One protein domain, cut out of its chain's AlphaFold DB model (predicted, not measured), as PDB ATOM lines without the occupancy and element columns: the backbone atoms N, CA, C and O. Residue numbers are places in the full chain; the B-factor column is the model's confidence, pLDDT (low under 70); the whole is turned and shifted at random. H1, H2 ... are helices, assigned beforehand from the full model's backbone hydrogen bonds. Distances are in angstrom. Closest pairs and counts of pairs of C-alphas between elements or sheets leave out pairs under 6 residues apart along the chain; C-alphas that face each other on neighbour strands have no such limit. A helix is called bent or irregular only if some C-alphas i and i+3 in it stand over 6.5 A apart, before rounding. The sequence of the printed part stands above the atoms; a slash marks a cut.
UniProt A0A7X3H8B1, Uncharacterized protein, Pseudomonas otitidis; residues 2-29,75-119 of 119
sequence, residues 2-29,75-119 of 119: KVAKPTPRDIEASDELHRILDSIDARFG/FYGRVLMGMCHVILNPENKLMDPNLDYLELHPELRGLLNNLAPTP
ATOM      1  N   LYS A   2     150.545 208.558  43.600       89.19
ATOM      2  CA  LYS A   2     150.624 209.941  44.104       89.19
ATOM      3  C   LYS A   2     152.065 210.218  44.533       89.19
ATOM      4  O   LYS A   2     152.686 209.336  45.119       89.19
ATOM      5  N   VAL A   3     152.584 211.400  44.218       92.50
ATOM      6  CA  VAL A   3     153.954 211.824  44.555       92.50
ATOM      7  C   VAL A   3     153.857 212.939  45.585       92.50
ATOM      8  O   VAL A   3     153.098 213.875  45.363       92.50
ATOM      9  N   ALA A   4     154.579 212.846  46.699       95.06
ATOM     10  CA  ALA A   4     154.586 213.896  47.717       95.06
ATOM     11  C   ALA A   4     155.141 215.218  47.157       95.06
ATOM     12  O   ALA A   4     155.984 215.220  46.258       95.06
ATOM     13  N   LYS A   5     154.677 216.345  47.694       94.25
ATOM     14  CA  LYS A   5     155.319 217.639  47.452       94.25
ATOM     15  C   LYS A   5     156.668 217.694  48.175       94.25
ATOM     16  O   LYS A   5     156.791 217.107  49.251       94.25
ATOM     17  N   PRO A   6     157.655 218.424  47.631       93.50
ATOM     18  CA  PRO A   6     158.857 218.747  48.380       93.50
ATOM     19  C   PRO A   6     158.492 219.580  49.611       93.50
ATOM     20  O   PRO A   6     157.605 220.437  49.578       93.50
ATOM     21  N   THR A   7     159.188 219.312  50.705       93.94
ATOM     22  CA  THR A   7     159.136 220.122  51.918       93.94
ATOM     23  C   THR A   7     159.860 221.458  51.697       93.94
ATOM     24  O   THR A   7     160.667 221.573  50.772       93.94
ATOM     25  N   PRO A   8     159.660 222.471  52.561       93.25
ATOM     26  CA  PRO A   8     160.452 223.703  52.505       93.25
ATOM     27  C   PRO A   8     161.965 223.447  52.519       93.25
ATOM     28  O   PRO A   8     162.705 224.086  51.779       93.25
ATOM     29  N   ARG A   9     162.420 222.445  53.283       95.81
ATOM     30  CA  ARG A   9     163.833 222.049  53.338       95.81
ATOM     31  C   ARG A   9     164.341 221.492  52.006       95.81
ATOM     32  O   ARG A   9     165.482 221.751  51.639       95.81
ATOM     33  N   ASP A  10     163.510 220.737  51.288       95.12
ATOM     34  CA  ASP A  10     163.870 220.220  49.963       95.12
ATOM     35  C   ASP A  10     164.018 221.367  48.950       95.12
ATOM     36  O   ASP A  10     164.928 221.345  48.124       95.12
ATOM     37  N   ILE A  11     163.158 222.391  49.044       94.50
ATOM     38  CA  ILE A  11     163.230 223.594  48.201       94.50
ATOM     39  C   ILE A  11     164.506 224.392  48.505       94.50
ATOM     40  O   ILE A  11     165.227 224.757  47.582       94.50
ATOM     41  N   GLU A  12     164.838 224.601  49.781       95.75
ATOM     42  CA  GLU A  12     166.076 225.288  50.184       95.75
ATOM     43  C   GLU A  12     167.335 224.558  49.690       95.75
ATOM     44  O   GLU A  12     168.233 225.179  49.119       95.75
ATOM     45  N   ALA A  13     167.389 223.230  49.847       96.06
ATOM     46  CA  ALA A  13     168.501 222.421  49.349       96.06
ATOM     47  C   ALA A  13     168.594 222.455  47.812       96.06
ATOM     48  O   ALA A  13     169.689 222.496  47.248       96.06
ATOM     49  N   SER A  14     167.446 222.470  47.128       95.44
ATOM     50  CA  SER A  14     167.365 222.632  45.676       95.44
ATOM     51  C   SER A  14     167.922 223.987  45.226       95.44
ATOM     52  O   SER A  14     168.670 224.043  44.249       95.44
ATOM     53  N   ASP A  15     167.610 225.068  45.941       95.75
ATOM     54  CA  ASP A  15     168.130 226.405  45.646       95.75
ATOM     55  C   ASP A  15     169.648 226.487  45.851       95.75
ATOM     56  O   ASP A  15     170.354 227.113  45.056       95.75
ATOM     57  N   GLU A  16     170.173 225.847  46.896       96.88
ATOM     58  CA  GLU A  16     171.613 225.778  47.140       96.88
ATOM     59  C   GLU A  16     172.333 224.995  46.032       96.88
ATOM     60  O   GLU A  16     173.297 225.495  45.446       96.88
ATOM     61  N   LEU A  17     171.816 223.817  45.668       95.69
ATOM     62  CA  LEU A  17     172.357 223.022  44.566       95.69
ATOM     63  C   LEU A  17     172.285 223.778  43.232       95.69
ATOM     64  O   LEU A  17     173.241 223.740  42.457       95.69
ATOM     65  N   HIS A  18     171.189 224.498  42.973       95.06
ATOM     66  CA  HIS A  18     171.052 225.339  41.786       95.06
ATOM     67  C   HIS A  18     172.187 226.366  41.700       95.06
ATOM     68  O   HIS A  18     172.822 226.464  40.656       95.06
ATOM     69  N   ARG A  19     172.504 227.075  42.794       94.12
ATOM     70  CA  ARG A  19     173.605 228.059  42.821       94.12
ATOM     71  C   ARG A  19     174.977 227.423  42.594       94.12
ATOM     72  O   ARG A  19     175.821 228.027  41.931       94.12
ATOM     73  N   ILE A  20     175.211 226.227  43.137       93.81
ATOM     74  CA  ILE A  20     176.462 225.487  42.913       93.81
ATOM     75  C   ILE A  20     176.605 225.151  41.428       93.81
ATOM     76  O   ILE A  20     177.629 225.463  40.824       93.81
ATOM     77  N   LEU A  21     175.570 224.561  40.825       93.31
ATOM     78  CA  LEU A  21     175.589 224.182  39.413       93.31
ATOM     79  C   LEU A  21     175.691 225.401  38.498       93.31
ATOM     80  O   LEU A  21     176.448 225.358  37.536       93.31
ATOM     81  N   ASP A  22     175.022 226.502  38.838       92.12
ATOM     82  CA  ASP A  22     175.126 227.765  38.108       92.12
ATOM     83  C   ASP A  22     176.540 228.346  38.134       92.12
ATOM     84  O   ASP A  22     177.076 228.753  37.105       92.12
ATOM     85  N   SER A  23     177.204 228.276  39.289       90.50
ATOM     86  CA  SER A  23     178.602 228.702  39.425       90.50
ATOM     87  C   SER A  23     179.551 227.883  38.544       90.50
ATOM     88  O   SER A  23     180.558 228.407  38.067       90.50
ATOM     89  N   ILE A  24     179.233 226.606  38.313       88.75
ATOM     90  CA  ILE A  24     180.005 225.707  37.444       88.75
ATOM     91  C   ILE A  24     179.640 225.939  35.964       88.75
ATOM     92  O   ILE A  24     180.527 225.939  35.109       88.75
ATOM     93  N   ASP A  25     178.363 226.176  35.647       86.75
ATOM     94  CA  ASP A  25     177.850 226.350  34.276       86.75
ATOM     95  C   ASP A  25     178.178 227.725  33.664       86.75
ATOM     96  O   ASP A  25     178.165 227.877  32.440       86.75
ATOM     97  N   ALA A  26     178.540 228.722  34.486       71.81
ATOM     98  CA  ALA A  26     178.736 230.134  34.123       71.81
ATOM     99  C   ALA A  26     179.700 230.430  32.945       71.81
ATOM    100  O   ALA A  26     179.852 231.584  32.536       71.81
ATOM    101  N   ARG A  27     180.356 229.421  32.357       62.50
ATOM    102  CA  ARG A  27     181.185 229.537  31.149       62.50
ATOM    103  C   ARG A  27     180.667 228.659  30.008       62.50
ATOM    104  O   ARG A  27     181.084 227.517  29.880       62.50
ATOM    105  N   PHE A  28     179.863 229.235  29.111       65.25
ATOM    106  CA  PHE A  28     179.551 228.660  27.788       65.25
ATOM    107  C   PHE A  28     179.088 227.181  27.806       65.25
ATOM    108  O   PHE A  28     179.490 226.401  26.939       65.25
ATOM    109  N   GLY A  29     178.227 226.805  28.760       71.06
ATOM    110  CA  GLY A  29     177.710 225.437  28.890       71.06
ATOM    111  C   GLY A  29     178.598 224.523  29.734       71.06
ATOM    112  O   GLY A  29     178.724 223.344  29.422       71.06
ATOM    113  N   PHE A  75     170.160 222.671  32.423       93.38
ATOM    114  CA  PHE A  75     169.111 221.681  32.724       93.38
ATOM    115  C   PHE A  75     168.618 221.810  34.170       93.38
ATOM    116  O   PHE A  75     167.419 221.716  34.423       93.38
ATOM    117  N   TYR A  76     169.536 222.075  35.102       93.62
ATOM    118  CA  TYR A  76     169.250 222.201  36.525       93.62
ATOM    119  C   TYR A  76     168.334 223.393  36.806       93.62
ATOM    120  O   TYR A  76     167.406 223.251  37.589       93.62
ATOM    121  N   GLY A  77     168.495 224.533  36.122       93.31
ATOM    122  CA  GLY A  77     167.552 225.646  36.236       93.31
ATOM    123  C   GLY A  77     166.149 225.254  35.778       93.31
ATOM    124  O   GLY A  77     165.176 225.487  36.489       93.31
ATOM    125  N   ARG A  78     166.025 224.571  34.636       92.94
ATOM    126  CA  ARG A  78     164.710 224.132  34.132       92.94
ATOM    127  C   ARG A  78     164.042 223.091  35.028       92.94
ATOM    128  O   ARG A  78     162.831 223.146  35.204       92.94
ATOM    129  N   VAL A  79     164.807 222.150  35.576       94.38
ATOM    130  CA  VAL A  79     164.263 221.060  36.398       94.38
ATOM    131  C   VAL A  79     164.021 221.519  37.834       94.38
ATOM    132  O   VAL A  79     162.894 221.424  38.314       94.38
ATOM    133  N   LEU A  80     165.044 222.051  38.508       94.25
ATOM    134  CA  LEU A  80     164.973 222.439  39.919       94.25
ATOM    135  C   LEU A  80     164.086 223.670  40.108       94.25
ATOM    136  O   LEU A  80     163.097 223.611  40.842       94.25
ATOM    137  N   MET A  81     164.383 224.764  39.396       92.50
ATOM    138  CA  MET A  81     163.611 226.001  39.544       92.50
ATOM    139  C   MET A  81     162.234 225.882  38.902       92.50
ATOM    140  O   MET A  81     161.257 226.374  39.459       92.50
ATOM    141  N   GLY A  82     162.130 225.186  37.766       93.69
ATOM    142  CA  GLY A  82     160.836 224.910  37.144       93.69
ATOM    143  C   GLY A  82     159.902 224.162  38.091       93.69
ATOM    144  O   GLY A  82     158.761 224.575  38.280       93.69
ATOM    145  N   MET A  83     160.382 223.110  38.759       92.06
ATOM    146  CA  MET A  83     159.551 222.390  39.722       92.06
ATOM    147  C   MET A  83     159.231 223.242  40.959       92.06
ATOM    148  O   MET A  83     158.060 223.432  41.286       92.06
ATOM    149  N   CYS A  84     160.250 223.778  41.635       91.62
ATOM    150  CA  CYS A  84     160.073 224.413  42.944       91.62
ATOM    151  C   CYS A  84     159.405 225.792  42.868       91.62
ATOM    152  O   CYS A  84     158.565 226.110  43.704       91.62
ATOM    153  N   HIS A  85     159.727 226.590  41.848       90.88
ATOM    154  CA  HIS A  85     159.334 228.005  41.772       90.88
ATOM    155  C   HIS A  85     158.318 228.312  40.672       90.88
ATOM    156  O   HIS A  85     157.771 229.415  40.640       90.88
ATOM    157  N   VAL A  86     158.028 227.357  39.782       94.19
ATOM    158  CA  VAL A  86     156.965 227.508  38.777       94.19
ATOM    159  C   VAL A  86     155.809 226.563  39.061       94.19
ATOM    160  O   VAL A  86     154.707 227.036  39.327       94.19
ATOM    161  N   ILE A  87     156.042 225.248  39.050       94.44
ATOM    162  CA  ILE A  87     154.978 224.251  39.248       94.44
ATOM    163  C   ILE A  87     154.381 224.349  40.653       94.44
ATOM    164  O   ILE A  87     153.163 224.339  40.807       94.44
ATOM    165  N   LEU A  88     155.227 224.461  41.675       92.62
ATOM    166  CA  LEU A  88     154.787 224.475  43.070       92.62
ATOM    167  C   LEU A  88     154.494 225.861  43.632       92.62
ATOM    168  O   LEU A  88     153.970 225.946  44.741       92.62
ATOM    169  N   ASN A  89     154.786 226.926  42.885       92.44
ATOM    170  CA  ASN A  89     154.430 228.271  43.308       92.44
ATOM    171  C   ASN A  89     152.892 228.404  43.348       92.44
ATOM    172  O   ASN A  89     152.249 228.309  42.295       92.44
ATOM    173  N   PRO A  90     152.288 228.638  44.533       91.19
ATOM    174  CA  PRO A  90     150.836 228.717  44.677       91.19
ATOM    175  C   PRO A  90     150.197 229.811  43.816       91.19
ATOM    176  O   PRO A  90     149.051 229.662  43.392       91.19
ATOM    177  N   GLU A  91     150.934 230.883  43.513       92.88
ATOM    178  CA  GLU A  91     150.450 231.996  42.691       92.88
ATOM    179  C   GLU A  91     150.169 231.577  41.244       92.88
ATOM    180  O   GLU A  91     149.262 232.114  40.609       92.88
ATOM    181  N   ASN A  92     150.882 230.564  40.740       95.06
ATOM    182  CA  ASN A  92     150.671 230.036  39.392       95.06
ATOM    183  C   ASN A  92     149.449 229.113  39.298       95.06
ATOM    184  O   ASN A  92     149.056 228.742  38.193       95.06
ATOM    185  N   LYS A  93     148.854 228.723  40.437       95.56
ATOM    186  CA  LYS A  93     147.648 227.880  40.517       95.56
ATOM    187  C   LYS A  93     147.717 226.603  39.668       95.56
ATOM    188  O   LYS A  93     146.713 226.162  39.111       95.56
ATOM    189  N   LEU A  94     148.900 225.997  39.561       95.50
ATOM    190  CA  LEU A  94     149.091 224.744  38.821       95.50
ATOM    191  C   LEU A  94     148.743 223.529  39.688       95.50
ATOM    192  O   LEU A  94     148.044 222.616  39.245       95.50
ATOM    193  N   MET A  95     149.169 223.563  40.949       96.06
ATOM    194  CA  MET A  95     148.988 222.485  41.920       96.06
ATOM    195  C   MET A  95     148.039 222.912  43.043       96.06
ATOM    196  O   MET A  95     148.036 224.075  43.439       96.06
ATOM    197  N   ASP A  96     147.244 221.983  43.579       95.81
ATOM    198  CA  ASP A  96     146.348 222.246  44.715       95.81
ATOM    199  C   ASP A  96     147.174 222.558  45.971       95.81
ATOM    200  O   ASP A  96     147.888 221.669  46.440       95.81
ATOM    201  N   PRO A  97     147.114 223.772  46.549       92.94
ATOM    202  CA  PRO A  97     147.954 224.151  47.684       92.94
ATOM    203  C   PRO A  97     147.610 223.395  48.975       92.94
ATOM    204  O   PRO A  97     148.467 223.302  49.849       92.94
ATOM    205  N   ASN A  98     146.410 222.819  49.087       94.50
ATOM    206  CA  ASN A  98     145.911 222.209  50.325       94.50
ATOM    207  C   ASN A  98     146.276 220.727  50.477       94.50
ATOM    208  O   ASN A  98     145.997 220.128  51.515       94.50
ATOM    209  N   LEU A  99     146.861 220.122  49.445       95.06
ATOM    210  CA  LEU A  99     147.292 218.727  49.454       95.06
ATOM    211  C   LEU A  99     148.802 218.635  49.686       95.06
ATOM    212  O   LEU A  99     149.560 219.493  49.242       95.06
ATOM    213  N   ASP A 100     149.256 217.576  50.344       94.69
ATOM    214  CA  ASP A 100     150.673 217.264  50.587       94.69
ATOM    215  C   ASP A 100     151.314 216.454  49.444       94.69
ATOM    216  O   ASP A 100     152.493 216.105  49.493       94.69
ATOM    217  N   TYR A 101     150.560 216.192  48.376       95.50
ATOM    218  CA  TYR A 101     151.010 215.512  47.167       95.50
ATOM    219  C   TYR A 101     150.719 216.331  45.907       95.50
ATOM    220  O   TYR A 101     149.922 217.270  45.903       95.50
ATOM    221  N   LEU A 102     151.401 215.976  44.822       94.50
ATOM    222  CA  LEU A 102     151.238 216.571  43.507       94.50
ATOM    223  C   LEU A 102     149.873 216.192  42.930       94.50
ATOM    224  O   LEU A 102     149.642 215.054  42.525       94.50
ATOM    225  N   GLU A 103     148.979 217.172  42.897       95.81
ATOM    226  CA  GLU A 103     147.641 217.089  42.339       95.81
ATOM    227  C   GLU A 103     147.231 218.432  41.718       95.81
ATOM    228  O   GLU A 103     147.603 219.488  42.233       95.81
ATOM    229  N   LEU A 104     146.478 218.398  40.614       95.75
ATOM    230  CA  LEU A 104     146.090 219.610  39.886       95.75
ATOM    231  C   LEU A 104     145.247 220.545  40.754       95.75
ATOM    232  O   LEU A 104     144.364 220.094  41.488       95.75
ATOM    233  N   HIS A 105     145.468 221.851  40.597       96.81
ATOM    234  CA  HIS A 105     144.656 222.872  41.250       96.81
ATOM    235  C   HIS A 105     143.158 222.683  40.926       96.81
ATOM    236  O   HIS A 105     142.819 222.408  39.767       96.81
ATOM    237  N   PRO A 106     142.236 222.871  41.894       95.06
ATOM    238  CA  PRO A 106     140.803 222.656  41.679       95.06
ATOM    239  C   PRO A 106     140.225 223.451  40.503       95.06
ATOM    240  O   PRO A 106     139.406 222.923  39.753       95.06
ATOM    241  N   GLU A 107     140.687 224.691  40.300       93.81
ATOM    242  CA  GLU A 107     140.276 225.521  39.156       93.81
ATOM    243  C   GLU A 107     140.642 224.863  37.815       93.81
ATOM    244  O   GLU A 107     139.791 224.745  36.935       93.81
ATOM    245  N   LEU A 108     141.876 224.363  37.671       94.00
ATOM    246  CA  LEU A 108     142.323 223.693  36.447       94.00
ATOM    247  C   LEU A 108     141.577 222.380  36.216       94.00
ATOM    248  O   LEU A 108     141.151 222.106  35.095       94.00
ATOM    249  N   ARG A 109     141.359 221.587  37.272       91.81
ATOM    250  CA  ARG A 109     140.560 220.357  37.173       91.81
ATOM    251  C   ARG A 109     139.131 220.659  36.714       91.81
ATOM    252  O   ARG A 109     138.612 219.960  35.850       91.81
ATOM    253  N   GLY A 110     138.515 221.711  37.258       90.81
ATOM    254  CA  GLY A 110     137.184 222.162  36.852       90.81
ATOM    255  C   GLY A 110     137.126 222.556  35.375       90.81
ATOM    256  O   GLY A 110     136.229 222.117  34.660       90.81
ATOM    257  N   LEU A 111     138.112 223.322  34.896       91.19
ATOM    258  CA  LEU A 111     138.218 223.696  33.481       91.19
ATOM    259  C   LEU A 111     138.355 222.471  32.568       91.19
ATOM    260  O   LEU A 111     137.655 222.382  31.563       91.19
ATOM    261  N   LEU A 112     139.212 221.511  32.926       88.94
ATOM    262  CA  LEU A 112     139.409 220.290  32.140       88.94
ATOM    263  C   LEU A 112     138.132 219.444  32.059       88.94
ATOM    264  O   LEU A 112     137.773 218.995  30.972       88.94
ATOM    265  N   ASN A 113     137.409 219.299  33.170       86.69
ATOM    266  CA  ASN A 113     136.134 218.580  33.199       86.69
ATOM    267  C   ASN A 113     135.066 219.243  32.315       86.69
ATOM    268  O   ASN A 113     134.238 218.551  31.733       86.69
ATOM    269  N   ASN A 114     135.092 220.572  32.183       86.19
ATOM    270  CA  ASN A 114     134.167 221.299  31.310       86.19
ATOM    271  C   ASN A 114     134.527 221.170  29.820       86.19
ATOM    272  O   ASN A 114     133.643 221.249  28.970       86.19
ATOM    273  N   LEU A 115     135.813 220.994  29.493       84.62
ATOM    274  CA  LEU A 115     136.299 220.851  28.114       84.62
ATOM    275  C   LEU A 115     136.158 219.423  27.573       84.62
ATOM    276  O   LEU A 115     135.995 219.234  26.370       84.62
ATOM    277  N   ALA A 116     136.214 218.427  28.453       73.75
ATOM    278  CA  ALA A 116     135.982 217.027  28.133       73.75
ATOM    279  C   ALA A 116     135.067 216.434  29.213       73.75
ATOM    280  O   ALA A 116     135.576 215.792  30.138       73.75
ATOM    281  N   PRO A 117     133.739 216.672  29.139       64.19
ATOM    282  CA  PRO A 117     132.812 216.083  30.091       64.19
ATOM    283  C   PRO A 117     133.017 214.572  30.072       64.19
ATOM    284  O   PRO A 117     132.863 213.916  29.040       64.19
ATOM    285  N   THR A 118     133.462 214.036  31.204       61.84
ATOM    286  CA  THR A 118     133.515 212.591  31.407       61.84
ATOM    287  C   THR A 118     132.068 212.084  31.324       61.84
ATOM    288  O   THR A 118     131.193 212.749  31.882       61.84
ATOM    289  N   PRO A 119     131.790 211.001  30.574       59.25
ATOM    290  CA  PRO A 119     130.432 210.483  30.418       59.25
ATOM    291  C   PRO A 119     129.808 210.048  31.748       59.25
ATOM    292  O   PRO A 119     130.566 209.627  32.654       59.25
TER     293      PRO A 119
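AT A GLANCE: This is residues 2 to 29 and 75 to 119 of the 119 residues of an uncharacterized protein of Pseudomonas otitidis (UniProt A0A7X3H8B1). Two helices, H1 and H2, lie side by side and run opposite ways at one end of a long, loose model, while a third helix, H3, lies at the other end, with a looped stretch, residues 88 to 105, between H2 and H3. Residues 110 to 119, of which 110 to 115 belong to H3, stick out free from the rest. The printed part has 73 residues with three named helices in the order H1, H2, H3 and no named strand; the class is all helix, with 41 residues in the helices. The whole is loose, with a radius of gyration of the C-alphas of 15.9 A, and only just elongated, spanning 53 by 27 by 21 A.

IN THESE COORDINATES: H1, the longest helix, is residues 8 to 25 and measures 25.3 A from first to last C-alpha, from C-alpha 8 at (160.452, 223.703, 52.505) to C-alpha 25 at (177.850, 226.350, 34.276). H2 is residues 75 to 87 and measures 15.8 A. H2 is neither bent nor irregular, but only just: C-alphas 84 and 87 are 6.3 A apart. H3 is residues 106 to 115, 14.4 A from first to last C-alpha, and ends with C-alpha 115 at (136.299, 220.851, 28.114).

HOW THE PARTS SIT: H1 and H2 touch, with 11 pairs of C-alphas within 8 A. Their closest C-alphas are those of Ile 11 and Cys 84, 6.2 A apart, and their centres are 10.4 A apart. Their lines stand at a shallow tilt of 30 degrees, and they run opposite ways. H3 touches no helix; it is apart from H1 and apart from H2. In H1 and H3 every backbone O i to N i+4 pair is within hydrogen-bond range; in H2 8 of 9 are.

THE WHOLE: The two C-alphas farthest apart are those of Arg 27 and Pro 119, at 54.2 A. Without residues 110 to 119, which stand free, the body has 63 residues, spans 42 by 21 by 20 A and has a radius of gyration of 13.6 A. Residues 30 to 74 are cut out and not printed, and C-alphas 29 and 75 across the cut are 10.1 A apart. The link from H1 to H2 runs across this cut. The link from H2 to H3, 18 residues, is long. The printed part ends at Pro 119, the chain's last residue. The mean pLDDT of the printed part is 90.3, and residues 27 to 28 and 117 to 119 are under 70.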